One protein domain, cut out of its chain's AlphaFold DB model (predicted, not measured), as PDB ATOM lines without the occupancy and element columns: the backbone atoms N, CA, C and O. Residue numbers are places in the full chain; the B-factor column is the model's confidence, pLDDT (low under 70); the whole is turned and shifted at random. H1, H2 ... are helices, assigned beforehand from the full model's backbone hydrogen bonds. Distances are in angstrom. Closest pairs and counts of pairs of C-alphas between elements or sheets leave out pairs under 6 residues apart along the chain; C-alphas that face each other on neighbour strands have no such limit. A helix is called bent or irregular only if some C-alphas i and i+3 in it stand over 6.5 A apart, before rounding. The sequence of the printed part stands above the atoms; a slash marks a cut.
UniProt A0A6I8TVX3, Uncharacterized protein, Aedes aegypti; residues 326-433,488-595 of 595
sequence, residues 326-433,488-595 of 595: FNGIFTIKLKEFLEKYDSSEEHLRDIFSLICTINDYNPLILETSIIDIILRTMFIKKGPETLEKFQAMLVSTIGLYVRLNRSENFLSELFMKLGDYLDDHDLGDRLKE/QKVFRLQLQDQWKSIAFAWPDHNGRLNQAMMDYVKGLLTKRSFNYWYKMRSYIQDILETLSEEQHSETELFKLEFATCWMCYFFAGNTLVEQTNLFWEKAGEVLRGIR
ATOM      1  N   PHE A 326     -22.610  32.747  19.147       86.94
ATOM      2  CA  PHE A 326     -23.880  33.118  19.772       86.94
ATOM      3  C   PHE A 326     -24.989  32.086  19.507       86.94
ATOM      4  O   PHE A 326     -25.714  31.735  20.434       86.94
ATOM      5  N   ASN A 327     -25.127  31.600  18.267       86.25
ATOM      6  CA  ASN A 327     -26.246  30.733  17.882       86.25
ATOM      7  C   ASN A 327     -26.092  29.361  18.537       86.25
ATOM      8  O   ASN A 327     -27.062  28.850  19.092       86.25
ATOM      9  N   GLY A 328     -24.885  28.787  18.520       86.25
ATOM     10  CA  GLY A 328     -24.600  27.519  19.185       86.25
ATOM     11  C   GLY A 328     -24.866  27.583  20.687       86.25
ATOM     12  O   GLY A 328     -25.626  26.769  21.212       86.25
ATOM     13  N   ILE A 329     -24.323  28.594  21.376       88.38
ATOM     14  CA  ILE A 329     -24.502  28.750  22.830       88.38
ATOM     15  C   ILE A 329     -25.974  29.000  23.183       88.38
ATOM     16  O   ILE A 329     -26.486  28.401  24.130       88.38
ATOM     17  N   PHE A 330     -26.663  29.866  22.435       90.62
ATOM     18  CA  PHE A 330     -28.084  30.142  22.648       90.62
ATOM     19  C   PHE A 330     -28.929  28.872  22.484       90.62
ATOM     20  O   PHE A 330     -29.759  28.568  23.338       90.62
ATOM     21  N   THR A 331     -28.688  28.108  21.418       88.38
ATOM     22  CA  THR A 331     -29.423  26.876  21.112       88.38
ATOM     23  C   THR A 331     -29.201  25.791  22.163       88.38
ATOM     24  O   THR A 331     -30.163  25.133  22.555       88.38
ATOM     25  N   ILE A 332     -27.970  25.619  22.657       90.19
ATOM     26  CA  ILE A 332     -27.673  24.673  23.748       90.19
ATOM     27  C   ILE A 332     -28.492  25.037  24.990       90.19
ATOM     28  O   ILE A 332     -29.238  24.204  25.496       90.19
ATOM     29  N   LYS A 333     -28.453  26.305  25.409       90.44
ATOM     30  CA  LYS A 333     -29.215  26.790  26.569       90.44
ATOM     31  C   LYS A 333     -30.720  26.644  26.396       90.44
ATOM     32  O   LYS A 333     -31.423  26.285  27.333       90.44
ATOM     33  N   LEU A 334     -31.236  26.907  25.197       91.44
ATOM     34  CA  LEU A 334     -32.652  26.714  24.898       91.44
ATOM     35  C   LEU A 334     -33.061  25.240  25.057       91.44
ATOM     36  O   LEU A 334     -34.119  24.965  25.622       91.44
ATOM     37  N   LYS A 335     -32.222  24.299  24.597       89.31
ATOM     38  CA  LYS A 335     -32.441  22.857  24.787       89.31
ATOM     39  C   LYS A 335     -32.383  22.461  26.269       89.31
ATOM     40  O   LYS A 335     -33.270  21.741  26.715       89.31
ATOM     41  N   GLU A 336     -31.427  22.991  27.034       90.62
ATOM     42  CA  GLU A 336     -31.330  22.789  28.493       90.62
ATOM     43  C   GLU A 336     -32.571  23.321  29.238       90.62
ATOM     44  O   GLU A 336     -33.069  22.695  30.173       90.62
ATOM     45  N   PHE A 337     -33.124  24.464  28.822       90.00
ATOM     46  CA  PHE A 337     -34.354  24.986  29.421       90.00
ATOM     47  C   PHE A 337     -35.586  24.166  29.060       90.00
ATOM     48  O   PHE A 337     -36.446  23.980  29.920       90.00
ATOM     49  N   LEU A 338     -35.675  23.659  27.829       89.00
ATOM     50  CA  LEU A 338     -36.713  22.694  27.467       89.00
ATOM     51  C   LEU A 338     -36.613  21.469  28.385       89.00
ATOM     52  O   LEU A 338     -37.568  21.194  29.098       89.00
ATOM     53  N   GLU A 339     -35.429  20.856  28.498       87.56
ATOM     54  CA  GLU A 339     -35.145  19.737  29.418       87.56
ATOM     55  C   GLU A 339     -35.652  19.976  30.832       87.56
ATOM     56  O   GLU A 339     -36.380  19.162  31.404       87.56
ATOM     57  N   LYS A 340     -35.271  21.116  31.393       87.75
ATOM     58  CA  LYS A 340     -35.580  21.470  32.771       87.75
ATOM     59  C   LYS A 340     -37.067  21.743  32.993       87.75
ATOM     60  O   LYS A 340     -37.586  21.448  34.071       87.75
ATOM     61  N   TYR A 341     -37.750  22.307  32.000       86.31
ATOM     62  CA  TYR A 341     -39.140  22.750  32.108       86.31
ATOM     63  C   TYR A 341     -40.137  21.876  31.341       86.31
ATOM     64  O   TYR A 341     -41.298  22.261  31.228       86.31
ATOM     65  N   ASP A 342     -39.752  20.664  30.929       83.50
ATOM     66  CA  ASP A 342     -40.623  19.688  30.251       83.50
ATOM     67  C   ASP A 342     -41.926  19.384  31.042       83.50
ATOM     68  O   ASP A 342     -42.909  18.919  30.472       83.50
ATOM     69  N   SER A 343     -41.965  19.659  32.355       82.81
ATOM     70  CA  SER A 343     -43.150  19.477  33.220       82.81
ATOM     71  C   SER A 343     -43.938  20.762  33.519       82.81
ATOM     72  O   SER A 343     -44.979  20.700  34.173       82.81
ATOM     73  N   SER A 344     -43.453  21.934  33.097       87.56
ATOM     74  CA  SER A 344     -44.037  23.234  33.438       87.56
ATOM     75  C   SER A 344     -44.735  23.870  32.237       87.56
ATOM     76  O   SER A 344     -44.096  24.420  31.346       87.56
ATOM     77  N   GLU A 345     -46.068  23.833  32.241       86.62
ATOM     78  CA  GLU A 345     -46.910  24.384  31.167       86.62
ATOM     79  C   GLU A 345     -46.641  25.871  30.894       86.62
ATOM     80  O   GLU A 345     -46.542  26.286  29.742       86.62
ATOM     81  N   GLU A 346     -46.484  26.671  31.949       86.44
ATOM     82  CA  GLU A 346     -46.244  28.111  31.839       86.44
ATOM     83  C   GLU A 346     -44.912  28.422  31.146       86.44
ATOM     84  O   GLU A 346     -44.888  29.149  30.153       86.44
ATOM     85  N   HIS A 347     -43.820  27.796  31.588       87.81
ATOM     86  CA  HIS A 347     -42.511  27.994  30.969       87.81
ATOM     87  C   HIS A 347     -42.458  27.428  29.544       87.81
ATOM     88  O   HIS A 347     -41.861  28.046  28.666       87.81
ATOM     89  N   LEU A 348     -43.117  26.295  29.267       88.50
ATOM     90  CA  LEU A 348     -43.230  25.770  27.901       88.50
ATOM     91  C   LEU A 348     -43.957  26.754  26.979       88.50
ATOM     92  O   LEU A 348     -43.511  26.991  25.855       88.50
ATOM     93  N   ARG A 349     -45.040  27.376  27.459       89.31
ATOM     94  CA  ARG A 349     -45.773  28.418  26.729       89.31
ATOM     95  C   ARG A 349     -44.862  29.601  26.383       89.31
ATOM     96  O   ARG A 349     -44.887  30.066  25.238       89.31
ATOM     97  N   ASP A 350     -44.047  30.056  27.330       88.38
ATOM     98  CA  ASP A 350     -43.103  31.158  27.114       88.38
ATOM     99  C   ASP A 350     -41.985  30.782  26.138       88.38
ATOM    100  O   ASP A 350     -41.694  31.549  25.218       88.38
ATOM    101  N   ILE A 351     -41.416  29.580  26.267       91.75
ATOM    102  CA  ILE A 351     -40.381  29.065  25.361       91.75
ATOM    103  C   ILE A 351     -40.919  28.959  23.928       91.75
ATOM    104  O   ILE A 351     -40.254  29.381  22.981       91.75
ATOM    105  N   PHE A 352     -42.137  28.448  23.740       92.31
ATOM    106  CA  PHE A 352     -42.748  28.351  22.410       92.31
ATOM    107  C   PHE A 352     -42.990  29.731  21.800       92.31
ATOM    108  O   PHE A 352     -42.722  29.946  20.617       92.31
ATOM    109  N   SER A 353     -43.430  30.689  22.616       90.62
ATOM    110  CA  SER A 353     -43.590  32.076  22.186       90.62
ATOM    111  C   SER A 353     -42.251  32.730  21.820       90.62
ATOM    112  O   SER A 353     -42.173  33.443  20.818       90.62
ATOM    113  N   LEU A 354     -41.189  32.446  22.576       91.69
ATOM    114  CA  LEU A 354     -39.828  32.893  22.286       91.69
ATOM    115  C   LEU A 354     -39.324  32.328  20.948       91.69
ATOM    116  O   LEU A 354     -38.819  33.092  20.125       91.69
ATOM    117  N   ILE A 355     -39.513  31.031  20.686       91.56
ATOM    118  CA  ILE A 355     -39.130  30.399  19.409       91.56
ATOM    119  C   ILE A 355     -39.829  31.082  18.229       91.56
ATOM    120  O   ILE A 355     -39.171  31.396  17.238       91.56
ATOM    121  N   CYS A 356     -41.126  31.396  18.339       90.69
ATOM    122  CA  CYS A 356     -41.835  32.163  17.309       90.69
ATOM    123  C   CYS A 356     -41.157  33.513  17.026       90.69
ATOM    124  O   CYS A 356     -40.960  33.874  15.867       90.69
ATOM    125  N   THR A 357     -40.770  34.252  18.068       90.00
ATOM    126  CA  THR A 357     -40.115  35.560  17.915       90.00
ATOM    127  C   THR A 357     -38.708  35.445  17.323       90.00
ATOM    128  O   THR A 357     -38.327  36.275  16.495       90.00
ATOM    129  N   ILE A 358     -37.953  34.403  17.679       90.56
ATOM    130  CA  ILE A 358     -36.637  34.113  17.087       90.56
ATOM    131  C   ILE A 358     -36.784  33.821  15.596       90.56
ATOM    132  O   ILE A 358     -36.090  34.423  14.776       90.56
ATOM    133  N   ASN A 359     -37.729  32.951  15.247       88.00
ATOM    134  CA  ASN A 359     -38.055  32.600  13.871       88.00
ATOM    135  C   ASN A 359     -38.437  33.839  13.049       88.00
ATOM    136  O   ASN A 359     -37.993  34.013  11.913       88.00
ATOM    137  N   ASP A 360     -39.215  34.743  13.637       86.31
ATOM    138  CA  ASP A 360     -39.602  36.003  13.007       86.31
ATOM    139  C   ASP A 360     -38.449  36.991  12.811       86.31
ATOM    140  O   ASP A 360     -38.541  37.830  11.903       86.31
ATOM    141  N   TYR A 361     -37.414  36.935  13.650       88.19
ATOM    142  CA  TYR A 361     -36.195  37.732  13.520       88.19
ATOM    143  C   TYR A 361     -35.237  37.125  12.489       88.19
ATOM    144  O   TYR A 361     -34.917  37.772  11.488       88.19
ATOM    145  N   ASN A 362     -34.774  35.896  12.725       85.00
ATOM    146  CA  ASN A 362     -33.853  35.194  11.845       85.00
ATOM    147  C   ASN A 362     -34.023  33.663  11.965       85.00
ATOM    148  O   ASN A 362     -33.533  33.078  12.936       85.00
ATOM    149  N   PRO A 363     -34.620  32.991  10.958       78.56
ATOM    150  CA  PRO A 363     -34.796  31.534  10.965       78.56
ATOM    151  C   PRO A 363     -33.504  30.736  11.119       78.56
ATOM    152  O   PRO A 363     -33.523  29.615  11.620       78.56
ATOM    153  N   LEU A 364     -32.383  31.287  10.649       83.00
ATOM    154  CA  LEU A 364     -31.115  30.564  10.576       83.00
ATOM    155  C   LEU A 364     -30.512  30.287  11.958       83.00
ATOM    156  O   LEU A 364     -29.595  29.482  12.061       83.00
ATOM    157  N   ILE A 365     -31.007  30.944  13.014       84.62
ATOM    158  CA  ILE A 365     -30.519  30.737  14.384       84.62
ATOM    159  C   ILE A 365     -30.847  29.326  14.868       84.62
ATOM    160  O   ILE A 365     -29.989  28.670  15.452       84.62
ATOM    161  N   LEU A 366     -32.076  28.862  14.614       85.50
ATOM    162  CA  LEU A 366     -32.564  27.571  15.101       85.50
ATOM    163  C   LEU A 366     -32.594  26.490  14.019       85.50
ATOM    164  O   LEU A 366     -32.876  25.345  14.350       85.50
ATOM    165  N   GLU A 367     -32.279  26.810  12.760       82.25
ATOM    166  CA  GLU A 367     -32.447  25.912  11.608       82.25
ATOM    167  C   GLU A 367     -31.907  24.488  11.830       82.25
ATOM    168  O   GLU A 367     -32.604  23.524  11.532       82.25
ATOM    169  N   THR A 368     -30.705  24.335  12.387       83.06
ATOM    170  CA  THR A 368     -30.074  23.015  12.596       83.06
ATOM    171  C   THR A 368     -30.638  22.234  13.785       83.06
ATOM    172  O   THR A 368     -30.366  21.047  13.928       83.06
ATOM    173  N   SER A 369     -31.396  22.895  14.659       85.38
ATOM    174  CA  SER A 369     -31.854  22.354  15.944       85.38
ATOM    175  C   SER A 369     -33.371  22.290  16.085       85.38
ATOM    176  O   SER A 369     -33.876  21.621  16.985       85.38
ATOM    177  N   ILE A 370     -34.103  22.979  15.204       87.38
ATOM    178  CA  ILE A 370     -35.550  23.147  15.306       87.38
ATOM    179  C   ILE A 370     -36.284  21.813  15.177       87.38
ATOM    180  O   ILE A 370     -37.279  21.608  15.863       87.38
ATOM    181  N   ILE A 371     -35.767  20.880  14.368       88.06
ATOM    182  CA  ILE A 371     -36.327  19.529  14.256       88.06
ATOM    183  C   ILE A 371     -36.203  18.778  15.581       88.06
ATOM    184  O   ILE A 371     -37.197  18.242  16.060       88.06
ATOM    185  N   ASP A 372     -35.029  18.799  16.218       87.31
ATOM    186  CA  ASP A 372     -34.825  18.134  17.512       87.31
ATOM    187  C   ASP A 372     -35.749  18.732  18.585       87.31
ATOM    188  O   ASP A 372     -36.341  18.008  19.385       87.31
ATOM    189  N   ILE A 373     -35.914  20.061  18.578       89.06
ATOM    190  CA  ILE A 373     -36.827  20.775  19.480       89.06
ATOM    191  C   ILE A 373     -38.276  20.334  19.236       89.06
ATOM    192  O   ILE A 373     -38.997  20.049  20.194       89.06
ATOM    193  N   ILE A 374     -38.711  20.246  17.974       90.50
ATOM    194  CA  ILE A 374     -40.055  19.779  17.609       90.50
ATOM    195  C   ILE A 374     -40.270  18.345  18.100       90.50
ATOM    196  O   ILE A 374     -41.246  18.096  18.800       90.50
ATOM    197  N   LEU A 375     -39.360  17.421  17.787       89.31
ATOM    198  CA  LEU A 375     -39.488  16.009  18.162       89.31
ATOM    199  C   LEU A 375     -39.566  15.828  19.673       89.31
ATOM    200  O   LEU A 375     -40.453  15.141  20.174       89.31
ATOM    201  N   ARG A 376     -38.712  16.531  20.416       86.12
ATOM    202  CA  ARG A 376     -38.752  16.518  21.875       86.12
ATOM    203  C   ARG A 376     -40.089  17.021  22.415       86.12
ATOM    204  O   ARG A 376     -40.707  16.392  23.274       86.12
ATOM    205  N   THR A 377     -40.551  18.157  21.901       88.44
ATOM    206  CA  THR A 377     -41.747  18.838  22.409       88.44
ATOM    207  C   THR A 377     -43.047  18.170  21.978       88.44
ATOM    208  O   THR A 377     -44.031  18.251  22.719       88.44
ATOM    209  N   MET A 378     -43.066  17.443  20.854       88.44
ATOM    210  CA  MET A 378     -44.217  16.676  20.354       88.44
ATOM    211  C   MET A 378     -44.798  15.749  21.422       88.44
ATOM    212  O   MET A 378     -46.012  15.744  21.638       88.44
ATOM    213  N   PHE A 379     -43.940  15.031  22.146       86.81
ATOM    214  CA  PHE A 379     -44.357  13.993  23.094       86.81
ATOM    215  C   PHE A 379     -44.489  14.491  24.539       86.81
ATOM    216  O   PHE A 379     -44.749  13.708  25.451       86.81
ATOM    217  N   ILE A 380     -44.329  15.788  24.799       86.00
ATOM    218  CA  ILE A 380     -44.605  16.386  26.114       86.00
ATOM    219  C   ILE A 380     -46.116  16.544  26.305       86.00
ATOM    220  O   ILE A 380     -46.839  16.900  25.372       86.00
ATOM    221  N   LYS A 381     -46.611  16.284  27.516       83.12
ATOM    222  CA  LYS A 381     -48.009  16.549  27.862       83.12
ATOM    223  C   LYS A 381     -48.227  18.065  27.912       83.12
ATOM    224  O   LYS A 381     -47.488  18.746  28.603       83.12
ATOM    225  N   LYS A 382     -49.209  18.560  27.153       88.69
ATOM    226  CA  LYS A 382     -49.493  19.993  26.989       88.69
ATOM    227  C   LYS A 382     -50.960  20.293  27.294       88.69
ATOM    228  O   LYS A 382     -51.850  19.579  26.819       88.69
ATOM    229  N   GLY A 383     -51.211  21.353  28.050       84.25
ATOM    230  CA  GLY A 383     -52.520  21.953  28.276       84.25
ATOM    231  C   GLY A 383     -53.010  22.731  27.048       84.25
ATOM    232  O   GLY A 383     -52.266  22.896  26.084       84.25
ATOM    233  N   PRO A 384     -54.259  23.232  27.052       84.94
ATOM    234  CA  PRO A 384     -54.856  23.876  25.879       84.94
ATOM    235  C   PRO A 384     -54.108  25.144  25.428       84.94
ATOM    236  O   PRO A 384     -53.865  25.306  24.237       84.94
ATOM    237  N   GLU A 385     -53.694  26.009  26.358       84.44
ATOM    238  CA  GLU A 385     -52.963  27.248  26.036       84.44
ATOM    239  C   GLU A 385     -51.553  26.970  25.494       84.44
ATOM    240  O   GLU A 385     -51.117  27.558  24.503       84.44
ATOM    241  N   THR A 386     -50.836  26.035  26.118       86.81
ATOM    242  CA  THR A 386     -49.501  25.600  25.690       86.81
ATOM    243  C   THR A 386     -49.552  24.920  24.325       86.81
ATOM    244  O   THR A 386     -48.675  25.132  23.491       86.81
ATOM    245  N   LEU A 387     -50.602  24.139  24.066       87.06
ATOM    246  CA  LEU A 387     -50.855  23.495  22.780       87.06
ATOM    247  C   LEU A 387     -51.122  24.526  21.671       87.06
ATOM    248  O   LEU A 387     -50.632  24.351  20.557       87.06
ATOM    249  N   GLU A 388     -51.823  25.622  21.972       87.88
ATOM    250  CA  GLU A 388     -52.010  26.733  21.030       87.88
ATOM    251  C   GLU A 388     -50.678  27.430  20.702       87.88
ATOM    252  O   GLU A 388     -50.379  27.678  19.530       87.88
ATOM    253  N   LYS A 389     -49.827  27.704  21.702       88.62
ATOM    254  CA  LYS A 389     -48.486  28.267  21.442       88.62
ATOM    255  C   LYS A 389     -47.574  27.288  20.707       88.62
ATOM    256  O   LYS A 389     -46.813  27.710  19.839       88.62
ATOM    257  N   PHE A 390     -47.686  25.993  20.990       91.69
ATOM    258  CA  PHE A 390     -46.982  24.953  20.247       91.69
ATOM    259  C   PHE A 390     -47.424  24.924  18.779       91.69
ATOM    260  O   PHE A 390     -46.583  24.917  17.883       91.69
ATOM    261  N   GLN A 391     -48.730  25.010  18.512       91.12
ATOM    262  CA  GLN A 391     -49.244  25.147  17.151       91.12
ATOM    263  C   GLN A 391     -48.671  26.391  16.459       91.12
ATOM    264  O   GLN A 391     -48.231  26.309  15.312       91.12
ATOM    265  N   ALA A 392     -48.664  27.539  17.141       89.25
ATOM    266  CA  ALA A 392     -48.113  28.777  16.596       89.25
ATOM    267  C   ALA A 392     -46.623  28.631  16.240       89.25
ATOM    268  O   ALA A 392     -46.196  29.106  15.186       89.25
ATOM    269  N   MET A 393     -45.857  27.916  17.066       92.06
ATOM    270  CA  MET A 393     -44.458  27.593  16.797       92.06
ATOM    271  C   MET A 393     -44.300  26.696  15.566       92.06
ATOM    272  O   MET A 393     -43.475  27.003  14.706       92.06
ATOM    273  N   LEU A 394     -45.108  25.639  15.425       91.25
ATOM    274  CA  LEU A 394     -45.090  24.777  14.236       91.25
ATOM    275  C   LEU A 394     -45.412  25.570  12.962       91.25
ATOM    276  O   LEU A 394     -44.673  25.485  11.982       91.25
ATOM    277  N   VAL A 395     -46.469  26.389  12.993       90.00
ATOM    278  CA  VAL A 395     -46.863  27.273  11.882       90.00
ATOM    279  C   VAL A 395     -45.731  28.229  11.514       90.00
ATOM    280  O   VAL A 395     -45.397  28.358  10.334       90.00
ATOM    281  N   SER A 396     -45.121  28.877  12.512       88.88
ATOM    282  CA  SER A 396     -43.982  29.776  12.317       88.88
ATOM    283  C   SER A 396     -42.829  29.041  11.631       88.88
ATOM    284  O   SER A 396     -42.367  29.489  10.580       88.88
ATOM    285  N   THR A 397     -42.437  27.872  12.143       88.06
ATOM    286  CA  THR A 397     -41.358  27.046  11.583       88.06
ATOM    287  C   THR A 397     -41.637  26.622  10.142       88.06
ATOM    288  O   THR A 397     -40.783  26.817   9.278       88.06
ATOM    289  N   ILE A 398     -42.834  26.116   9.835       87.06
ATOM    290  CA  ILE A 398     -43.207  25.738   8.461       87.06
ATOM    291  C   ILE A 398     -43.108  26.952   7.533       87.06
ATOM    292  O   ILE A 398     -42.463  26.884   6.484       87.06
ATOM    293  N   GLY A 399     -43.666  28.095   7.945       82.88
ATOM    294  CA  GLY A 399     -43.580  29.344   7.191       82.88
ATOM    295  C   GLY A 399     -42.141  29.818   6.946       82.88
ATOM    296  O   GLY A 399     -41.867  30.455   5.925       82.88
ATOM    297  N   LEU A 400     -41.188  29.507   7.832       80.06
ATOM    298  CA  LEU A 400     -39.766  29.779   7.594       80.06
ATOM    299  C   LEU A 400     -39.175  28.903   6.493       80.06
ATOM    300  O   LEU A 400     -38.520  29.438   5.600       80.06
ATOM    301  N   TYR A 401     -39.394  27.588   6.531       80.62
ATOM    302  CA  TYR A 401     -38.845  26.679   5.516       80.62
ATOM    303  C   TYR A 401     -39.365  27.008   4.114       80.62
ATOM    304  O   TYR A 401     -38.600  26.936   3.146       80.62
ATOM    305  N   VAL A 402     -40.620  27.462   4.020       81.06
ATOM    306  CA  VAL A 402     -41.196  28.008   2.783       81.06
ATOM    307  C   VAL A 402     -40.443  29.260   2.332       81.06
ATOM    308  O   VAL A 402     -39.992  29.319   1.189       81.06
ATOM    309  N   ARG A 403     -40.231  30.239   3.225       78.00
ATOM    310  CA  ARG A 403     -39.481  31.475   2.916       78.00
ATOM    311  C   ARG A 403     -38.033  31.215   2.496       78.00
ATOM    312  O   ARG A 403     -37.524  31.909   1.621       78.00
ATOM    313  N   LEU A 404     -37.373  30.232   3.105       75.12
ATOM    314  CA  LEU A 404     -35.992  29.851   2.791       75.12
ATOM    315  C   LEU A 404     -35.868  28.985   1.530       75.12
ATOM    316  O   LEU A 404     -34.750  28.688   1.113       75.12
ATOM    317  N   ASN A 405     -36.986  28.570   0.921       74.06
ATOM    318  CA  ASN A 405     -37.017  27.638  -0.208       74.06
ATOM    319  C   ASN A 405     -36.294  26.302   0.092       74.06
ATOM    320  O   ASN A 405     -35.726  25.672  -0.804       74.06
ATOM    321  N   ARG A 406     -36.308  25.879   1.366       72.88
ATOM    322  CA  ARG A 406     -35.672  24.649   1.888       72.88
ATOM    323  C   ARG A 406     -36.696  23.578   2.267       72.88
ATOM    324  O   ARG A 406     -36.391  22.673   3.039       72.88
ATOM    325  N   SER A 407     -37.903  23.666   1.711       68.62
ATOM    326  CA  SER A 407     -39.029  22.793   2.040       68.62
ATOM    327  C   SER A 407     -38.676  21.296   1.997       68.62
ATOM    328  O   SER A 407     -39.005  20.566   2.920       68.62
ATOM    329  N   GLU A 408     -37.909  20.832   1.002       67.06
ATOM    330  CA  GLU A 408     -37.548  19.406   0.857       67.06
ATOM    331  C   GLU A 408     -36.725  18.834   2.028       67.06
ATOM    332  O   GLU A 408     -36.825  17.637   2.327       67.06
ATOM    333  N   ASN A 409     -35.932  19.680   2.694       72.56
ATOM    334  CA  ASN A 409     -35.097  19.268   3.820       72.56
ATOM    335  C   ASN A 409     -35.944  19.052   5.071       72.56
ATOM    336  O   ASN A 409     -35.701  18.094   5.791       72.56
ATOM    337  N   PHE A 410     -36.977  19.875   5.278       78.38
ATOM    338  CA  PHE A 410     -37.821  19.802   6.470       78.38
ATOM    339  C   PHE A 410     -38.501  18.441   6.614       78.38
ATOM    340  O   PHE A 410     -38.358  17.792   7.644       78.38
ATOM    341  N   LEU A 411     -39.191  17.976   5.563       78.62
ATOM    342  CA  LEU A 411     -39.844  16.664   5.573       78.62
ATOM    343  C   LEU A 411     -38.826  15.540   5.799       78.62
ATOM    344  O   LEU A 411     -39.034  14.675   6.643       78.62
ATOM    345  N   SER A 412     -37.742  15.551   5.017       76.06
ATOM    346  CA  SER A 412     -36.758  14.466   5.033       76.06
ATOM    347  C   SER A 412     -36.072  14.366   6.395       76.06
ATOM    348  O   SER A 412     -35.914  13.274   6.924       76.06
ATOM    349  N   GLU A 413     -35.699  15.503   6.980       82.44
ATOM    350  CA  GLU A 413     -35.041  15.556   8.281       82.44
ATOM    351  C   GLU A 413     -36.003  15.212   9.423       82.44
ATOM    352  O   GLU A 413     -35.630  14.449  10.311       82.44
ATOM    353  N   LEU A 414     -37.249  15.704   9.379       85.56
ATOM    354  CA  LEU A 414     -38.253  15.407  10.400       85.56
ATOM    355  C   LEU A 414     -38.575  13.914  10.461       85.56
ATOM    356  O   LEU A 414     -38.553  13.348  11.545       85.56
ATOM    357  N   PHE A 415     -38.870  13.277   9.325       82.06
ATOM    358  CA  PHE A 415     -39.270  11.867   9.310       82.06
ATOM    359  C   PHE A 415     -38.105  10.910   9.578       82.06
ATOM    360  O   PHE A 415     -38.322   9.909  10.255       82.06
ATOM    361  N   MET A 416     -36.882  11.223   9.123       81.94
ATOM    362  CA  MET A 416     -35.707  10.421   9.497       81.94
ATOM    363  C   MET A 416     -35.461  10.489  11.005       81.94
ATOM    364  O   MET A 416     -35.490   9.459  11.670       81.94
ATOM    365  N   LYS A 417     -35.343  11.698  11.571       85.06
ATOM    366  CA  LYS A 417     -35.100  11.862  13.011       85.06
ATOM    367  C   LYS A 417     -36.272  11.386  13.876       85.06
ATOM    368  O   LYS A 417     -36.061  11.009  15.020       85.06
ATOM    369  N   LEU A 418     -37.507  11.410  13.364       84.88
ATOM    370  CA  LEU A 418     -38.673  10.860  14.061       84.88
ATOM    371  C   LEU A 418     -38.568   9.342  14.226       84.88
ATOM    372  O   LEU A 418     -38.977   8.835  15.266       84.88
ATOM    373  N   GLY A 419     -38.055   8.637  13.211       79.88
ATOM    374  CA  GLY A 419     -37.762   7.207  13.292       79.88
ATOM    375  C   GLY A 419     -36.801   6.928  14.441       79.88
ATOM    376  O   GLY A 419     -37.203   6.290  15.409       79.88
ATOM    377  N   ASP A 420     -35.616   7.539  14.372       82.12
ATOM    378  CA  ASP A 420     -34.553   7.402  15.374       82.12
ATOM    379  C   ASP A 420     -35.054   7.746  16.791       82.12
ATOM    380  O   ASP A 420     -34.908   6.966  17.726       82.12
ATOM    381  N   TYR A 421     -35.745   8.881  16.952       81.38
ATOM    382  CA  TYR A 421     -36.242   9.339  18.254       81.38
ATOM    383  C   TYR A 421     -37.282   8.393  18.869       81.38
ATOM    384  O   TYR A 421     -37.338   8.225  20.088       81.38
ATOM    385  N   LEU A 422     -38.155   7.807  18.047       79.81
ATOM    386  CA  LEU A 422     -39.166   6.868  18.528       79.81
ATOM    387  C   LEU A 422     -38.553   5.528  18.939       79.81
ATOM    388  O   LEU A 422     -39.056   4.912  19.879       79.81
ATOM    389  N   ASP A 423     -37.488   5.116  18.256       75.81
ATOM    390  CA  ASP A 423     -36.792   3.856  18.505       75.81
ATOM    391  C   ASP A 423     -35.877   3.973  19.750       75.81
ATOM    392  O   ASP A 423     -35.810   3.042  20.552       75.81
ATOM    393  N   ASP A 424     -35.278   5.148  19.993       76.00
ATOM    394  CA  ASP A 424     -34.376   5.418  21.128       76.00
ATOM    395  C   ASP A 424     -35.085   5.623  22.486       76.00
ATOM    396  O   ASP A 424     -34.483   5.414  23.543       76.00
ATOM    397  N   HIS A 425     -36.349   6.067  22.496       72.25
ATOM    398  CA  HIS A 425     -37.035   6.532  23.717       72.25
ATOM    399  C   HIS A 425     -38.175   5.634  24.234       72.25
ATOM    400  O   HIS A 425     -38.827   6.019  25.209       72.25
ATOM    401  N   ASP A 426     -38.434   4.483  23.601       67.31
ATOM    402  CA  ASP A 426     -39.477   3.497  23.958       67.31
ATOM    403  C   ASP A 426     -40.798   4.135  24.449       67.31
ATOM    404  O   ASP A 426     -41.267   3.978  25.580       67.31
ATOM    405  N   LEU A 427     -41.396   4.959  23.584       74.81
ATOM    406  CA  LEU A 427     -42.492   5.870  23.939       74.81
ATOM    407  C   LEU A 427     -43.874   5.197  24.025       74.81
ATOM    408  O   LEU A 427     -44.882   5.896  24.174       74.81
ATOM    409  N   GLY A 428     -43.955   3.866  23.950       70.31
ATOM    410  CA  GLY A 428     -45.211   3.124  23.807       70.31
ATOM    411  C   GLY A 428     -46.254   3.446  24.882       70.31
ATOM    412  O   GLY A 428     -47.405   3.755  24.564       70.31
ATOM    413  N   ASP A 429     -45.869   3.448  26.158       70.06
ATOM    414  CA  ASP A 429     -46.802   3.742  27.254       70.06
ATOM    415  C   ASP A 429     -47.134   5.236  27.374       70.06
ATOM    416  O   ASP A 429     -48.289   5.604  27.616       70.06
ATOM    417  N   ARG A 430     -46.168   6.113  27.081       76.56
ATOM    418  CA  ARG A 430     -46.376   7.569  27.039       76.56
ATOM    419  C   ARG A 430     -47.357   7.965  25.930       76.56
ATOM    420  O   ARG A 430     -48.229   8.807  26.150       76.56
ATOM    421  N   LEU A 431     -47.283   7.321  24.765       77.56
ATOM    422  CA  LEU A 431     -48.231   7.504  23.663       77.56
ATOM    423  C   LEU A 431     -49.650   7.080  24.059       77.56
ATOM    424  O   LEU A 431     -50.602   7.826  23.801       77.56
ATOM    425  N   LYS A 432     -49.807   5.949  24.763       75.31
ATOM    426  CA  LYS A 432     -51.118   5.512  25.283       75.31
ATOM    427  C   LYS A 432     -51.728   6.552  26.217       75.31
ATOM    428  O   LYS A 432     -52.934   6.801  26.155       75.31
ATOM    429  N   GLU A 433     -50.935   7.157  27.098       77.69
ATOM    430  CA  GLU A 433     -51.413   8.183  28.030       77.69
ATOM    431  C   GLU A 433     -51.824   9.479  27.326       77.69
ATOM    432  O   GLU A 433     -52.920   9.998  27.572       77.69
ATOM    433  N   GLN A 488     -58.086  36.354  12.184       43.06
ATOM    434  CA  GLN A 488     -58.190  35.989  10.770       43.06
ATOM    435  C   GLN A 488     -59.047  34.723  10.638       43.06
ATOM    436  O   GLN A 488     -58.634  33.628  11.020       43.06
ATOM    437  N   LYS A 489     -60.270  34.882  10.110       41.56
ATOM    438  CA  LYS A 489     -61.138  33.766   9.714       41.56
ATOM    439  C   LYS A 489     -60.421  32.950   8.638       41.56
ATOM    440  O   LYS A 489     -60.428  33.325   7.469       41.56
ATOM    441  N   VAL A 490     -59.800  31.847   9.038       52.91
ATOM    442  CA  VAL A 490     -59.246  30.856   8.111       52.91
ATOM    443  C   VAL A 490     -60.403  30.043   7.526       52.91
ATOM    444  O   VAL A 490     -61.383  29.748   8.218       52.91
ATOM    445  N   PHE A 491     -60.312  29.702   6.241       50.19
ATOM    446  CA  PHE A 491     -61.271  28.822   5.579       50.19
ATOM    447  C   PHE A 491     -61.246  27.443   6.258       50.19
ATOM    448  O   PHE A 491     -60.224  26.759   6.249       50.19
ATOM    449  N   ARG A 492     -62.357  27.040   6.890       51.47
ATOM    450  CA  ARG A 492     -62.466  25.722   7.533       51.47
ATOM    451  C   ARG A 492     -62.520  24.635   6.463       51.47
ATOM    452  O   ARG A 492     -63.542  24.473   5.802       51.47
ATOM    453  N   LEU A 493     -61.438  23.880   6.315       53.31
ATOM    454  CA  LEU A 493     -61.419  22.657   5.514       53.31
ATOM    455  C   LEU A 493     -61.880  21.452   6.341       53.31
ATOM    456  O   LEU A 493     -61.650  21.386   7.546       53.31
ATOM    457  N   GLN A 494     -62.468  20.460   5.667       55.12
ATOM    458  CA  GLN A 494     -62.995  19.218   6.261       55.12
ATOM    459  C   GLN A 494     -61.939  18.327   6.952       55.12
ATOM    460  O   GLN A 494     -62.312  17.351   7.594       55.12
ATOM    461  N   LEU A 495     -60.644  18.650   6.834       56.25
ATOM    462  CA  LEU A 495     -59.532  17.960   7.509       56.25
ATOM    463  C   LEU A 495     -59.377  18.357   8.989       56.25
ATOM    464  O   LEU A 495     -58.689  17.664   9.740       56.25
ATOM    465  N   GLN A 496     -60.019  19.450   9.416       55.38
ATOM    466  CA  GLN A 496     -60.069  19.865  10.818       55.38
ATOM    467  C   GLN A 496     -60.760  18.769  11.658       55.38
ATOM    468  O   GLN A 496     -61.766  18.204  11.235       55.38
ATOM    469  N   ASP A 497     -60.215  18.449  12.835       57.59
ATOM    470  CA  ASP A 497     -60.715  17.421  13.774       57.59
ATOM    471  C   ASP A 497     -60.664  15.943  13.324       57.59
ATOM    472  O   ASP A 497     -61.128  15.076  14.073       57.59
ATOM    473  N   GLN A 498     -60.072  15.606  12.169       67.06
ATOM    474  CA  GLN A 498     -59.959  14.201  11.731       67.06
ATOM    475  C   GLN A 498     -58.856  13.418  12.465       67.06
ATOM    476  O   GLN A 498     -58.965  12.208  12.643       67.06
ATOM    477  N   TRP A 499     -57.839  14.114  12.977       75.62
ATOM    478  CA  TRP A 499     -56.618  13.520  13.536       75.62
ATOM    479  C   TRP A 499     -56.529  13.638  15.068       75.62
ATOM    480  O   TRP A 499     -55.502  14.019  15.632       75.62
ATOM    481  N   LYS A 500     -57.621  13.322  15.782       77.62
ATOM    482  CA  LYS A 500     -57.701  13.472  17.256       77.62
ATOM    483  C   LYS A 500     -56.685  12.626  18.027       77.62
ATOM    484  O   LYS A 500     -56.353  12.981  19.157       77.62
ATOM    485  N   SER A 501     -56.220  11.524  17.444       79.19
ATOM    486  CA  SER A 501     -55.234  10.614  18.033       79.19
ATOM    487  C   SER A 501     -53.814  11.180  18.054       79.19
ATOM    488  O   SER A 501     -53.048  10.783  18.924       79.19
ATOM    489  N   ILE A 502     -53.479  12.134  17.177       85.50
ATOM    490  CA  ILE A 502     -52.152  12.776  17.111       85.50
ATOM    491  C   ILE A 502     -52.180  14.265  17.479       85.50
ATOM    492  O   ILE A 502     -51.141  14.918  17.486       85.50
ATOM    493  N   ALA A 503     -53.346  14.815  17.833       84.06
ATOM    494  CA  ALA A 503     -53.526  16.242  18.114       84.06
ATOM    495  C   ALA A 503     -52.623  16.788  19.239       84.06
ATOM    496  O   ALA A 503     -52.363  17.985  19.276       84.06
ATOM    497  N   PHE A 504     -52.120  15.936  20.141       84.19
ATOM    498  CA  PHE A 504     -51.155  16.329  21.176       84.19
ATOM    499  C   PHE A 504     -49.748  16.633  20.616       84.19
ATOM    500  O   PHE A 504     -49.008  17.417  21.216       84.19
ATOM    501  N   ALA A 505     -49.388  16.015  19.486       85.88
ATOM    502  CA  ALA A 505     -48.100  16.147  18.802       85.88
ATOM    503  C   ALA A 505     -48.187  17.032  17.549       85.88
ATOM    504  O   ALA A 505     -47.206  17.666  17.175       85.88
ATOM    505  N   TRP A 506     -49.358  17.106  16.912       88.81
ATOM    506  CA  TRP A 506     -49.599  17.934  15.731       88.81
ATOM    507  C   TRP A 506     -50.959  18.649  15.835       88.81
ATOM    508  O   TRP A 506     -51.942  18.231  15.218       88.81
ATOM    509  N   PRO A 507     -51.065  19.685  16.687       86.62
ATOM    510  CA  PRO A 507     -52.337  20.347  16.966       86.62
ATOM    511  C   PRO A 507     -52.814  21.223  15.803       86.62
ATOM    512  O   PRO A 507     -52.101  22.116  15.361       86.62
ATOM    513  N   ASP A 508     -54.060  21.040  15.361       82.44
ATOM    514  CA  ASP A 508     -54.685  21.894  14.339       82.44
ATOM    515  C   ASP A 508     -56.130  22.297  14.683       82.44
ATOM    516  O   ASP A 508     -57.051  22.224  13.872       82.44
ATOM    517  N   HIS A 509     -56.356  22.729  15.926       74.31
ATOM    518  CA  HIS A 509     -57.705  23.032  16.423       74.31
ATOM    519  C   HIS A 509     -58.366  24.239  15.731       74.31
ATOM    520  O   HIS A 509     -59.591  24.348  15.715       74.31
ATOM    521  N   ASN A 510     -57.580  25.154  15.154       76.56
ATOM    522  CA  ASN A 510     -58.053  26.369  14.476       76.56
ATOM    523  C   ASN A 510     -57.807  26.367  12.947       76.56
ATOM    524  O   ASN A 510     -58.093  27.373  12.298       76.56
ATOM    525  N   GLY A 511     -57.282  25.275  12.373       78.81
ATOM    526  CA  GLY A 511     -57.017  25.131  10.934       78.81
ATOM    527  C   GLY A 511     -55.783  25.872  10.399       78.81
ATOM    528  O   GLY A 511     -55.514  25.830   9.196       78.81
ATOM    529  N   ARG A 512     -55.020  26.579  11.244       83.06
ATOM    530  CA  ARG A 512     -53.832  27.336  10.808       83.06
ATOM    531  C   ARG A 512     -52.670  26.463  10.399       83.06
ATOM    532  O   ARG A 512     -51.931  26.841   9.494       83.06
ATOM    533  N   LEU A 513     -52.490  25.337  11.081       85.19
ATOM    534  CA  LEU A 513     -51.397  24.431  10.771       85.19
ATOM    535  C   LEU A 513     -51.658  23.781   9.417       85.19
ATOM    536  O   LEU A 513     -50.763  23.760   8.580       85.19
ATOM    537  N   ASN A 514     -52.905  23.389   9.148       84.06
ATOM    538  CA  ASN A 514     -53.320  22.951   7.819       84.06
ATOM    539  C   ASN A 514     -53.067  24.023   6.749       84.06
ATOM    540  O   ASN A 514     -52.455  23.726   5.729       84.06
ATOM    541  N   GLN A 515     -53.454  25.281   6.987       83.56
ATOM    542  CA  GLN A 515     -53.192  26.360   6.029       83.56
ATOM    543  C   GLN A 515     -51.694  26.536   5.738       83.56
ATOM    544  O   GLN A 515     -51.297  26.555   4.574       83.56
ATOM    545  N   ALA A 516     -50.860  26.589   6.779       86.19
ATOM    546  CA  ALA A 516     -49.411  26.690   6.629       86.19
ATOM    547  C   ALA A 516     -48.823  25.492   5.865       86.19
ATOM    548  O   ALA A 516     -47.954  25.668   5.013       86.19
ATOM    549  N   MET A 517     -49.330  24.285   6.125       85.50
ATOM    550  CA  MET A 517     -48.935  23.066   5.421       85.50
ATOM    551  C   MET A 517     -49.369  23.071   3.953       85.50
ATOM    552  O   MET A 517     -48.590  22.686   3.086       85.50
ATOM    553  N   MET A 518     -50.573  23.548   3.636       83.06
ATOM    554  CA  MET A 518     -51.011  23.701   2.248       83.06
ATOM    555  C   MET A 518     -50.166  24.727   1.499       83.06
ATOM    556  O   MET A 518     -49.784  24.474   0.361       83.06
ATOM    557  N   ASP A 519     -49.846  25.863   2.118       82.75
ATOM    558  CA  ASP A 519     -48.983  26.875   1.503       82.75
ATOM    559  C   ASP A 519     -47.556  26.342   1.310       82.75
ATOM    560  O   ASP A 519     -46.932  26.581   0.273       82.75
ATOM    561  N   TYR A 520     -47.077  25.520   2.247       84.06
ATOM    562  CA  TYR A 520     -45.845  24.757   2.091       84.06
ATOM    563  C   TYR A 520     -45.888  23.812   0.886       84.06
ATOM    564  O   TYR A 520     -44.948  23.807   0.088       84.06
ATOM    565  N   VAL A 521     -46.980  23.063   0.707       81.94
ATOM    566  CA  VAL A 521     -47.156  22.141  -0.425       81.94
ATOM    567  C   VAL A 521     -47.275  22.896  -1.748       81.94
ATOM    568  O   VAL A 521     -46.653  22.493  -2.726       81.94
ATOM    569  N   LYS A 522     -48.007  24.013  -1.792       79.81
ATOM    570  CA  LYS A 522     -48.105  24.874  -2.985       79.81
ATOM    571  C   LYS A 522     -46.747  25.421  -3.417       79.81
ATOM    572  O   LYS A 522     -46.513  25.613  -4.607       79.81
ATOM    573  N   GLY A 523     -45.850  25.664  -2.460       75.31
ATOM    574  CA  GLY A 523     -44.468  26.064  -2.725       75.31
ATOM    575  C   GLY A 523     -43.595  24.958  -3.336       75.31
ATOM    576  O   GLY A 523     -42.496  25.243  -3.820       75.31
ATOM    577  N   LEU A 524     -44.047  23.698  -3.344       75.44
ATOM    578  CA  LEU A 524     -43.338  22.599  -3.998       75.44
ATOM    579  C   LEU A 524     -43.537  22.694  -5.521       75.44
ATOM    580  O   LEU A 524     -44.624  22.499  -6.055       75.44
ATOM    581  N   LEU A 525     -42.455  22.992  -6.242       72.38
ATOM    582  CA  LEU A 525     -42.423  22.939  -7.708       72.38
ATOM    583  C   LEU A 525     -42.645  21.502  -8.213       72.38
ATOM    584  O   LEU A 525     -42.302  20.549  -7.519       72.38
ATOM    585  N   THR A 526     -43.086  21.327  -9.463       72.50
ATOM    586  CA  THR A 526     -43.484  20.033 -10.063       72.50
ATOM    587  C   THR A 526     -42.532  18.865  -9.749       72.50
ATOM    588  O   THR A 526     -42.966  17.824  -9.261       72.50
ATOM    589  N   LYS A 527     -41.215  19.031  -9.962       73.50
ATOM    590  CA  LYS A 527     -40.204  17.989  -9.669       73.50
ATOM    591  C   LYS A 527     -40.133  17.640  -8.174       73.50
ATOM    592  O   LYS A 527     -39.966  16.475  -7.822       73.50
ATOM    593  N   ARG A 528     -40.266  18.646  -7.309       74.56
ATOM    594  CA  ARG A 528     -40.221  18.507  -5.848       74.56
ATOM    595  C   ARG A 528     -41.481  17.837  -5.313       74.56
ATOM    596  O   ARG A 528     -41.390  16.989  -4.434       74.56
ATOM    597  N   SER A 529     -42.635  18.139  -5.901       77.69
ATOM    598  CA  SER A 529     -43.908  17.497  -5.562       77.69
ATOM    599  C   SER A 529     -43.900  16.001  -5.886       77.69
ATOM    600  O   SER A 529     -44.363  15.201  -5.076       77.69
ATOM    601  N   PHE A 530     -43.304  15.589  -7.013       80.12
ATOM    602  CA  PHE A 530     -43.108  14.162  -7.306       80.12
ATOM    603  C   PHE A 530     -42.152  13.490  -6.315       80.12
ATOM    604  O   PHE A 530     -42.447  12.400  -5.836       80.12
ATOM    605  N   ASN A 531     -41.032  14.134  -5.970       80.00
ATOM    606  CA  ASN A 531     -40.090  13.609  -4.976       80.00
ATOM    607  C   ASN A 531     -40.760  13.424  -3.602       80.00
ATOM    608  O   ASN A 531     -40.642  12.364  -2.992       80.00
ATOM    609  N   TYR A 532     -41.529  14.422  -3.159       81.00
ATOM    610  CA  TYR A 532     -42.338  14.355  -1.944       81.00
ATOM    611  C   TYR A 532     -43.278  13.139  -1.963       81.00
ATOM    612  O   TYR A 532     -43.278  12.346  -1.024       81.00
ATOM    613  N   TRP A 533     -44.035  12.960  -3.054       83.06
ATOM    614  CA  TRP A 533     -44.939  11.820  -3.230       83.06
ATOM    615  C   TRP A 533     -44.209  10.477  -3.129       83.06
ATOM    616  O   TRP A 533     -44.635   9.607  -2.371       83.06
ATOM    617  N   TYR A 534     -43.106  10.305  -3.863       83.06
ATOM    618  CA  TYR A 534     -42.353   9.049  -3.856       83.06
ATOM    619  C   TYR A 534     -41.782   8.726  -2.473       83.06
ATOM    620  O   TYR A 534     -41.903   7.585  -2.031       83.06
ATOM    621  N   LYS A 535     -41.223   9.721  -1.773       82.12
ATOM    622  CA  LYS A 535     -40.689   9.548  -0.416       82.12
ATOM    623  C   LYS A 535     -41.766   9.131   0.577       82.12
ATOM    624  O   LYS A 535     -41.585   8.146   1.281       82.12
ATOM    625  N   MET A 536     -42.894   9.840   0.605       83.31
ATOM    626  CA  MET A 536     -43.989   9.510   1.520       83.31
ATOM    627  C   MET A 536     -44.614   8.153   1.207       83.31
ATOM    628  O   MET A 536     -44.948   7.411   2.124       83.31
ATOM    629  N   ARG A 537     -44.743   7.803  -0.079       84.88
ATOM    630  CA  ARG A 537     -45.215   6.479  -0.491       84.88
ATOM    631  C   ARG A 537     -44.281   5.377   0.004       84.88
ATOM    632  O   ARG A 537     -44.785   4.407   0.555       84.88
ATOM    633  N   SER A 538     -42.969   5.526  -0.199       83.69
ATOM    634  CA  SER A 538     -41.976   4.558   0.288       83.69
ATOM    635  C   SER A 538     -42.070   4.421   1.803       83.69
ATOM    636  O   SER A 538     -42.277   3.328   2.296       83.69
ATOM    637  N   TYR A 539     -42.071   5.543   2.526       83.75
ATOM    638  CA  TYR A 539     -42.151   5.548   3.986       83.75
ATOM    639  C   TYR A 539     -43.414   4.857   4.526       83.75
ATOM    640  O   TYR A 539     -43.351   4.081   5.473       83.75
ATOM    641  N   ILE A 540     -44.579   5.106   3.915       84.88
ATOM    642  CA  ILE A 540     -45.827   4.428   4.296       84.88
ATOM    643  C   ILE A 540     -45.760   2.936   3.960       84.88
ATOM    644  O   ILE A 540     -46.242   2.128   4.748       84.88
ATOM    645  N   GLN A 541     -45.183   2.568   2.815       85.00
ATOM    646  CA  GLN A 541     -45.009   1.168   2.437       85.00
ATOM    647  C   GLN A 541     -44.121   0.431   3.451       85.00
ATOM    648  O   GLN A 541     -44.542  -0.608   3.948       85.00
ATOM    649  N   ASP A 542     -42.984   1.014   3.831       83.19
ATOM    650  CA  ASP A 542     -42.059   0.442   4.816       83.19
ATOM    651  C   ASP A 542     -42.758   0.226   6.179       83.19
ATOM    652  O   ASP A 542     -42.630  -0.826   6.811       83.19
ATOM    653  N   ILE A 543     -43.585   1.188   6.617       80.38
ATOM    654  CA  ILE A 543     -44.388   1.052   7.847       80.38
ATOM    655  C   ILE A 543     -45.430  -0.067   7.723       80.38
ATOM    656  O   ILE A 543     -45.628  -0.826   8.669       80.38
ATOM    657  N   LEU A 544     -46.126  -0.166   6.587       81.81
ATOM    658  CA  LEU A 544     -47.157  -1.187   6.368       81.81
ATOM    659  C   LEU A 544     -46.571  -2.601   6.307       81.81
ATOM    660  O   LEU A 544     -47.217  -3.537   6.778       81.81
ATOM    661  N   GLU A 545     -45.370  -2.751   5.752       80.69
ATOM    662  CA  GLU A 545     -44.630  -4.015   5.751       80.69
ATOM    663  C   GLU A 545     -44.278  -4.428   7.189       80.69
ATOM    664  O   GLU A 545     -44.545  -5.565   7.573       80.69
ATOM    665  N   THR A 546     -43.825  -3.484   8.020       73.12
ATOM    666  CA  THR A 546     -43.511  -3.726   9.444       73.12
ATOM    667  C   THR A 546     -44.760  -4.074  10.273       73.12
ATOM    668  O   THR A 546     -44.751  -4.997  11.080       73.12
ATOM    669  N   LEU A 547     -45.891  -3.404  10.020       68.75
ATOM    670  CA  LEU A 547     -47.160  -3.635  10.730       68.75
ATOM    671  C   LEU A 547     -47.792  -5.012  10.471       68.75
ATOM    672  O   LEU A 547     -48.734  -5.380  11.176       68.75
ATOM    673  N   SER A 548     -47.334  -5.753   9.460       60.41
ATOM    674  CA  SER A 548     -47.868  -7.079   9.128       60.41
ATOM    675  C   SER A 548     -47.439  -8.184  10.111       60.41
ATOM    676  O   SER A 548     -48.010  -9.276  10.083       60.41
ATOM    677  N   GLU A 549     -46.516  -7.885  11.031       60.16
ATOM    678  CA  GLU A 549     -46.031  -8.782  12.083       60.16
ATOM    679  C   GLU A 549     -46.816  -8.548  13.403       60.16
ATOM    680  O   GLU A 549     -46.722  -7.505  14.036       60.16
ATOM    681  N   GLU A 550     -47.659  -9.521  13.772       51.78
ATOM    682  CA  GLU A 550     -48.703  -9.658  14.828       51.78
ATOM    683  C   GLU A 550     -48.712  -8.886  16.187       51.78
ATOM    684  O   GLU A 550     -49.557  -9.198  17.032       51.78
ATOM    685  N   GLN A 551     -47.940  -7.829  16.446       56.47
ATOM    686  CA  GLN A 551     -48.185  -6.925  17.589       56.47
ATOM    687  C   GLN A 551     -47.971  -5.459  17.206       56.47
ATOM    688  O   GLN A 551     -46.860  -4.950  17.255       56.47
ATOM    689  N   HIS A 552     -49.059  -4.750  16.885       65.06
ATOM    690  CA  HIS A 552     -48.986  -3.330  16.542       65.06
ATOM    691  C   HIS A 552     -48.537  -2.496  17.744       65.06
ATOM    692  O   HIS A 552     -49.294  -2.309  18.709       65.06
ATOM    693  N   SER A 553     -47.326  -1.953  17.679       75.00
ATOM    694  CA  SER A 553     -46.863  -1.000  18.678       75.00
ATOM    695  C   SER A 553     -47.612   0.333  18.523       75.00
ATOM    696  O   SER A 553     -47.966   0.774  17.426       75.00
ATOM    697  N   GLU A 554     -47.859   1.033  19.633       77.62
ATOM    698  CA  GLU A 554     -48.478   2.372  19.596       77.62
ATOM    699  C   GLU A 554     -47.623   3.379  18.809       77.62
ATOM    700  O   GLU A 554     -48.162   4.328  18.228       77.62
ATOM    701  N   THR A 555     -46.314   3.121  18.760       80.44
ATOM    702  CA  THR A 555     -45.297   3.835  17.991       80.44
ATOM    703  C   THR A 555     -45.517   3.705  16.486       80.44
ATOM    704  O   THR A 555     -45.581   4.723  15.796       80.44
ATOM    705  N   GLU A 556     -45.701   2.496  15.954       80.44
ATOM    706  CA  GLU A 556     -45.956   2.293  14.518       80.44
ATOM    707  C   GLU A 556     -47.307   2.870  14.098       80.44
ATOM    708  O   GLU A 556     -47.409   3.523  13.058       80.44
ATOM    709  N   LEU A 557     -48.332   2.722  14.946       83.00
ATOM    710  CA  LEU A 557     -49.629   3.363  14.727       83.00
ATOM    711  C   LEU A 557     -49.491   4.890  14.663       83.00
ATOM    712  O   LEU A 557     -50.109   5.530  13.816       83.00
ATOM    713  N   PHE A 558     -48.663   5.492  15.526       85.69
ATOM    714  CA  PHE A 558     -48.361   6.926  15.460       85.69
ATOM    715  C   PHE A 558     -47.631   7.307  14.166       85.69
ATOM    716  O   PHE A 558     -48.053   8.259  13.506       85.69
ATOM    717  N   LYS A 559     -46.587   6.561  13.773       85.06
ATOM    718  CA  LYS A 559     -45.837   6.794  12.523       85.06
ATOM    719  C   LYS A 559     -46.785   6.772  11.309       85.06
ATOM    720  O   LYS A 559     -46.722   7.682  10.479       85.06
ATOM    721  N   LEU A 560     -47.707   5.804  11.243       86.25
ATOM    722  CA  LEU A 560     -48.696   5.682  10.165       86.25
ATOM    723  C   LEU A 560     -49.720   6.832  10.158       86.25
ATOM    724  O   LEU A 560     -49.960   7.436   9.107       86.25
ATOM    725  N   GLU A 561     -50.319   7.157  11.308       85.75
ATOM    726  CA  GLU A 561     -51.288   8.259  11.431       85.75
ATOM    727  C   GLU A 561     -50.657   9.603  11.047       85.75
ATOM    728  O   GLU A 561     -51.241  10.379  10.287       85.75
ATOM    729  N   PHE A 562     -49.439   9.859  11.527       87.62
ATOM    730  CA  PHE A 562     -48.705  11.080  11.227       87.62
ATOM    731  C   PHE A 562     -48.343  11.174   9.739       87.62
ATOM    732  O   PHE A 562     -48.606  12.201   9.110       87.62
ATOM    733  N   ALA A 563     -47.830  10.098   9.134       86.00
ATOM    734  CA  ALA A 563     -47.528  10.068   7.702       86.00
ATOM    735  C   ALA A 563     -48.780  10.287   6.837       86.00
ATOM    736  O   ALA A 563     -48.752  11.049   5.866       86.00
ATOM    737  N   THR A 564     -49.902   9.673   7.215       85.94
ATOM    738  CA  THR A 564     -51.172   9.827   6.493       85.94
ATOM    739  C   THR A 564     -51.719  11.250   6.622       85.94
ATOM    740  O   THR A 564     -52.175  11.820   5.630       85.94
ATOM    741  N   CYS A 565     -51.595  11.877   7.797       86.69
ATOM    742  CA  CYS A 565     -51.941  13.286   8.004       86.69
ATOM    743  C   CYS A 565     -51.161  14.214   7.051       86.69
ATOM    744  O   CYS A 565     -51.751  15.048   6.360       86.69
ATOM    745  N   TRP A 566     -49.847  14.005   6.925       86.62
ATOM    746  CA  TRP A 566     -48.995  14.741   5.984       86.62
ATOM    747  C   TRP A 566     -49.360  14.505   4.516       86.62
ATOM    748  O   TRP A 566     -49.293  15.429   3.700       86.62
ATOM    749  N   MET A 567     -49.784  13.290   4.168       85.12
ATOM    750  CA  MET A 567     -50.297  12.984   2.832       85.12
ATOM    751  C   MET A 567     -51.619  13.687   2.536       85.12
ATOM    752  O   MET A 567     -51.809  14.180   1.424       85.12
ATOM    753  N   CYS A 568     -52.507  13.817   3.520       84.56
ATOM    754  CA  CYS A 568     -53.725  14.609   3.371       84.56
ATOM    755  C   CYS A 568     -53.420  16.089   3.106       84.56
ATOM    756  O   CYS A 568     -54.040  16.674   2.218       84.56
ATOM    757  N   TYR A 569     -52.442  16.684   3.803       85.00
ATOM    758  CA  TYR A 569     -51.998  18.054   3.505       85.00
ATOM    759  C   TYR A 569     -51.425  18.177   2.095       85.00
ATOM    760  O   TYR A 569     -51.738  19.132   1.383       85.00
ATOM    761  N   PHE A 570     -50.627  17.194   1.672       83.81
ATOM    762  CA  PHE A 570     -50.104  17.142   0.313       83.81
ATOM    763  C   PHE A 570     -51.229  17.116  -0.719       83.81
ATOM    764  O   PHE A 570     -51.260  17.971  -1.592       83.81
ATOM    765  N   PHE A 571     -52.202  16.215  -0.605       81.69
ATOM    766  CA  PHE A 571     -53.313  16.169  -1.557       81.69
ATOM    767  C   PHE A 571     -54.180  17.430  -1.544       81.69
ATOM    768  O   PHE A 571     -54.631  17.855  -2.603       81.69
ATOM    769  N   ALA A 572     -54.388  18.047  -0.379       78.94
ATOM    770  CA  ALA A 572     -55.173  19.274  -0.266       78.94
ATOM    771  C   ALA A 572     -54.470  20.501  -0.875       78.94
ATOM    772  O   ALA A 572     -55.137  21.381  -1.415       78.94
ATOM    773  N   GLY A 573     -53.138  20.586  -0.772       76.19
ATOM    774  CA  GLY A 573     -52.359  21.737  -1.240       76.19
ATOM    775  C   GLY A 573     -51.734  21.585  -2.629       76.19
ATOM    776  O   GLY A 573     -51.275  22.572  -3.203       76.19
ATOM    777  N   ASN A 574     -51.659  20.370  -3.166       78.25
ATOM    778  CA  ASN A 574     -50.905  20.084  -4.381       78.25
ATOM    779  C   ASN A 574     -51.680  20.451  -5.657       78.25
ATOM    780  O   ASN A 574     -52.761  19.933  -5.921       78.25
ATOM    781  N   THR A 575     -51.069  21.278  -6.505       71.00
ATOM    782  CA  THR A 575     -51.625  21.725  -7.793       71.00
ATOM    783  C   THR A 575     -51.186  20.867  -8.984       71.00
ATOM    784  O   THR A 575     -51.531  21.172 -10.124       71.00
ATOM    785  N   LEU A 576     -50.462  19.758  -8.766       66.62
ATOM    786  CA  LEU A 576     -50.068  18.829  -9.837       66.62
ATOM    787  C   LEU A 576     -51.270  18.343 -10.666       66.62
ATOM    788  O   LEU A 576     -51.139  18.168 -11.875       66.62
ATOM    789  N   VAL A 577     -52.436  18.168 -10.035       61.28
ATOM    790  CA  VAL A 577     -53.684  17.790 -10.720       61.28
ATOM    791  C   VAL A 577     -54.136  18.889 -11.685       61.28
ATOM    792  O   VAL A 577     -54.544  18.582 -12.796       61.28
ATOM    793  N   GLU A 578     -53.990  20.161 -11.320       61.19
ATOM    794  CA  GLU A 578     -54.331  21.313 -12.172       61.19
ATOM    795  C   GLU A 578     -53.320  21.507 -13.318       61.19
ATOM    796  O   GLU A 578     -53.660  22.016 -14.386       61.19
ATOM    797  N   GLN A 579     -52.079  21.045 -13.129       57.69
ATOM    798  CA  GLN A 579     -51.009  21.067 -14.131       57.69
ATOM    799  C   GLN A 579     -51.017  19.852 -15.072       57.69
ATOM    800  O   GLN A 579     -50.212  19.818 -16.002       57.69
ATOM    801  N   THR A 580     -51.902  18.864 -14.886       55.50
ATOM    802  CA  THR A 580     -51.964  17.665 -15.753       55.50
ATOM    803  C   THR A 580     -52.114  18.013 -17.235       55.50
ATOM    804  O   THR A 580     -51.493  17.367 -18.078       55.50
ATOM    805  N   ASN A 581     -52.822  19.102 -17.546       57.09
ATOM    806  CA  ASN A 581     -52.988  19.624 -18.904       57.09
ATOM    807  C   ASN A 581     -51.652  19.990 -19.586       57.09
ATOM    808  O   ASN A 581     -51.509  19.794 -20.788       57.09
ATOM    809  N   LEU A 582     -50.650  20.465 -18.830       55.91
ATOM    810  CA  LEU A 582     -49.322  20.847 -19.348       55.91
ATOM    811  C   LEU A 582     -48.444  19.636 -19.705       55.91
ATOM    812  O   LEU A 582     -47.469  19.768 -20.444       55.91
ATOM    813  N   PHE A 583     -48.775  18.456 -19.180       53.44
ATOM    814  CA  PHE A 583     -48.040  17.210 -19.415       53.44
ATOM    815  C   PHE A 583     -48.840  16.201 -20.247       53.44
ATOM    816  O   PHE A 583     -48.322  15.133 -20.575       53.44
ATOM    817  N   TRP A 584     -50.074  16.543 -20.628       55.66
ATOM    818  CA  TRP A 584     -50.974  15.667 -21.375       55.66
ATOM    819  C   TRP A 584     -50.485  15.384 -22.796       55.66
ATOM    820  O   TRP A 584     -50.621  14.259 -23.270       55.66
ATOM    821  N   GLU A 585     -49.828  16.345 -23.453       52.06
ATOM    822  CA  GLU A 585     -49.194  16.110 -24.761       52.06
ATOM    823  C   GLU A 585     -48.028  15.117 -24.667       52.06
ATOM    824  O   GLU A 585     -47.966  14.172 -25.452       52.06
ATOM    825  N   LYS A 586     -47.167  15.245 -23.647       50.47
ATOM    826  CA  LYS A 586     -46.055  14.305 -23.408       50.47
ATOM    827  C   LYS A 586     -46.536  12.913 -22.991       50.47
ATOM    828  O   LYS A 586     -45.960  11.916 -23.417       50.47
ATOM    829  N   ALA A 587     -47.600  12.820 -22.194       43.12
ATOM    830  CA  ALA A 587     -48.233  11.541 -21.860       43.12
ATOM    831  C   ALA A 587     -48.932  10.914 -23.082       43.12
ATOM    832  O   ALA A 587     -48.899   9.696 -23.268       43.12
ATOM    833  N   GLY A 588     -49.516  11.745 -23.949       51.66
ATOM    834  CA  GLY A 588     -50.131  11.342 -25.207       51.66
ATOM    835  C   GLY A 588     -49.134  10.805 -26.235       51.66
ATOM    836  O   GLY A 588     -49.479   9.873 -26.956       51.66
ATOM    837  N   GLU A 589     -47.908  11.329 -26.297       50.28
ATOM    838  CA  GLU A 589     -46.838  10.783 -27.150       50.28
ATOM    839  C   GLU A 589     -46.372   9.398 -26.680       50.28
ATOM    840  O   GLU A 589     -46.236   8.488 -27.497       50.28
ATOM    841  N   VAL A 590     -46.222   9.194 -25.366       48.09
ATOM    842  CA  VAL A 590     -45.859   7.883 -24.796       48.09
ATOM    843  C   VAL A 590     -46.967   6.849 -25.022       48.09
ATOM    844  O   VAL A 590     -46.683   5.710 -25.381       48.09
ATOM    845  N   LEU A 591     -48.238   7.240 -24.890       41.97
ATOM    846  CA  LEU A 591     -49.376   6.355 -25.163       41.97
ATOM    847  C   LEU A 591     -49.599   6.098 -26.663       41.97
ATOM    848  O   LEU A 591     -50.106   5.038 -27.025       41.97
ATOM    849  N   ARG A 592     -49.205   7.025 -27.547       49.28
ATOM    850  CA  ARG A 592     -49.213   6.803 -29.005       49.28
ATOM    851  C   ARG A 592     -48.065   5.916 -29.480       49.28
ATOM    852  O   ARG A 592     -48.236   5.249 -30.489       49.28
ATOM    853  N   GLY A 593     -46.946   5.864 -28.758       45.78
ATOM    854  CA  GLY A 593     -45.842   4.934 -29.031       45.78
ATOM    855  C   GLY A 593     -46.115   3.477 -28.633       45.78
ATOM    856  O   GLY A 593     -45.302   2.610 -28.938       45.78
ATOM    857  N   ILE A 594     -47.237   3.201 -27.957       48.81
ATOM    858  CA  ILE A 594     -47.678   1.853 -27.546       48.81
ATOM    859  C   ILE A 594     -48.813   1.330 -28.464       48.81
ATOM    860  O   ILE A 594     -49.420   0.299 -28.185       48.81
ATOM    861  N   ARG A 595     -49.110   2.014 -29.579       36.56
ATOM    862  CA  ARG A 595     -50.065   1.539 -30.593       36.56
ATOM    863  C   ARG A 595     -49.391   1.005 -31.842       36.56
ATOM    864  O   ARG A 595     -48.498   1.704 -32.364       36.56
TER     865      ARG A 595
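AT A GLANCE: This is residues 326 to 433 and 488 to 595 of the 595 residues of an uncharacterized protein of Aedes aegypti (UniProt A0A6I8TVX3). Two groups of helices make one body: H5, H8 and H9 form a loose bundle, their centres in a triangle, and H2, H4 and H7 run the same way side by side, with H1 folded against one end of H2 as a hairpin. H7 packs on one end of H9, H3 packs on H5, and H10 sticks out from the body as an arm. The printed part has 216 residues with ten named helices, H1 to H10 in order along the chain, and no named strand; the class is all helix. The whole is compact, with a radius of gyration of the C-alphas of 19.0 A, and spans 68 by 47 by 35 A.

IN THESE COORDINATES: H1, residues 326 to 341, begins at C-alpha 326, (-23.880, 33.118, 19.772), and H2 is residues 345 to 361, 24.6 A long. H3 is residues 370 to 378, H4 residues 384 to 403, 28.7 A, and H5 residues 407 to 424, 26.2 A. H6 is residues 428 to 433 and H7 residues 512 to 522. H8, residues 526 to 546, is the longest at 30.7 A, and H9, residues 554 to 573, measures 28.7 A. H10, residues 580 to 592, ends at C-alpha 592, (-49.213, 6.803, -29.005); it is irregular, with C-alphas 582 and 585 7.2 A apart.

HOW THE PARTS SIT: H9 is the hub, touching H6, H7 and H8. H8 and H9 form a hairpin at a shallow tilt of 23 degrees; their closest C-alphas, Ile 540 and Leu 560, are 6.7 A apart, and H8 touches with residues 536 to 544 alone. H5 is close to but not clearly touching H9, at 6.9 A between C-alphas 422 and 555; these three helices form the bundle, helices whose lines run nearly along each other. H7 touches H9, with residues 569 to 573 of H9 alone, at a steep tilt of 63 degrees, C-alphas 518 and 573 being the closest at 4.2 A. H4 touches H7, closest C-alphas 395 and 513 at 5.5 A, and H2, closest C-alphas 349 and 386 at 4.8 A. H1 and H2, a hairpin, touch at C-alphas 341 and 347, 6.3 A. H3 touches H5 at C-alphas 371 and 414, 6.0 A. H6 touches H9 at C-alphas 428 and 554, 5.4 A, only just about perpendicular at 71 degrees. H10 touches no helix. Every O i to N i+4 pair is within hydrogen-bond range in H1, H2, H3, H4, H6, H7, H8 and H9, against 12 of 14 in H5 and 7 of 9 in H10.

THE WHOLE: The C-alphas of Lys 340 and Arg 595 are the farthest apart, at 68.0 A. Residues 580 to 595, of which 580 to 592 belong to H10, stand free; the body without them spans 43 by 41 by 33 A. Residues 434 to 487 are not printed, and C-alphas 433 and 488 are 33.4 A apart across the cut. Of the links that are printed whole, none is long; residues 488 to 511 hold no named element. Mean pLDDT of the printed part is 78.2, and 40 residues are under 70, among them 488 to 498 and 576 to 595.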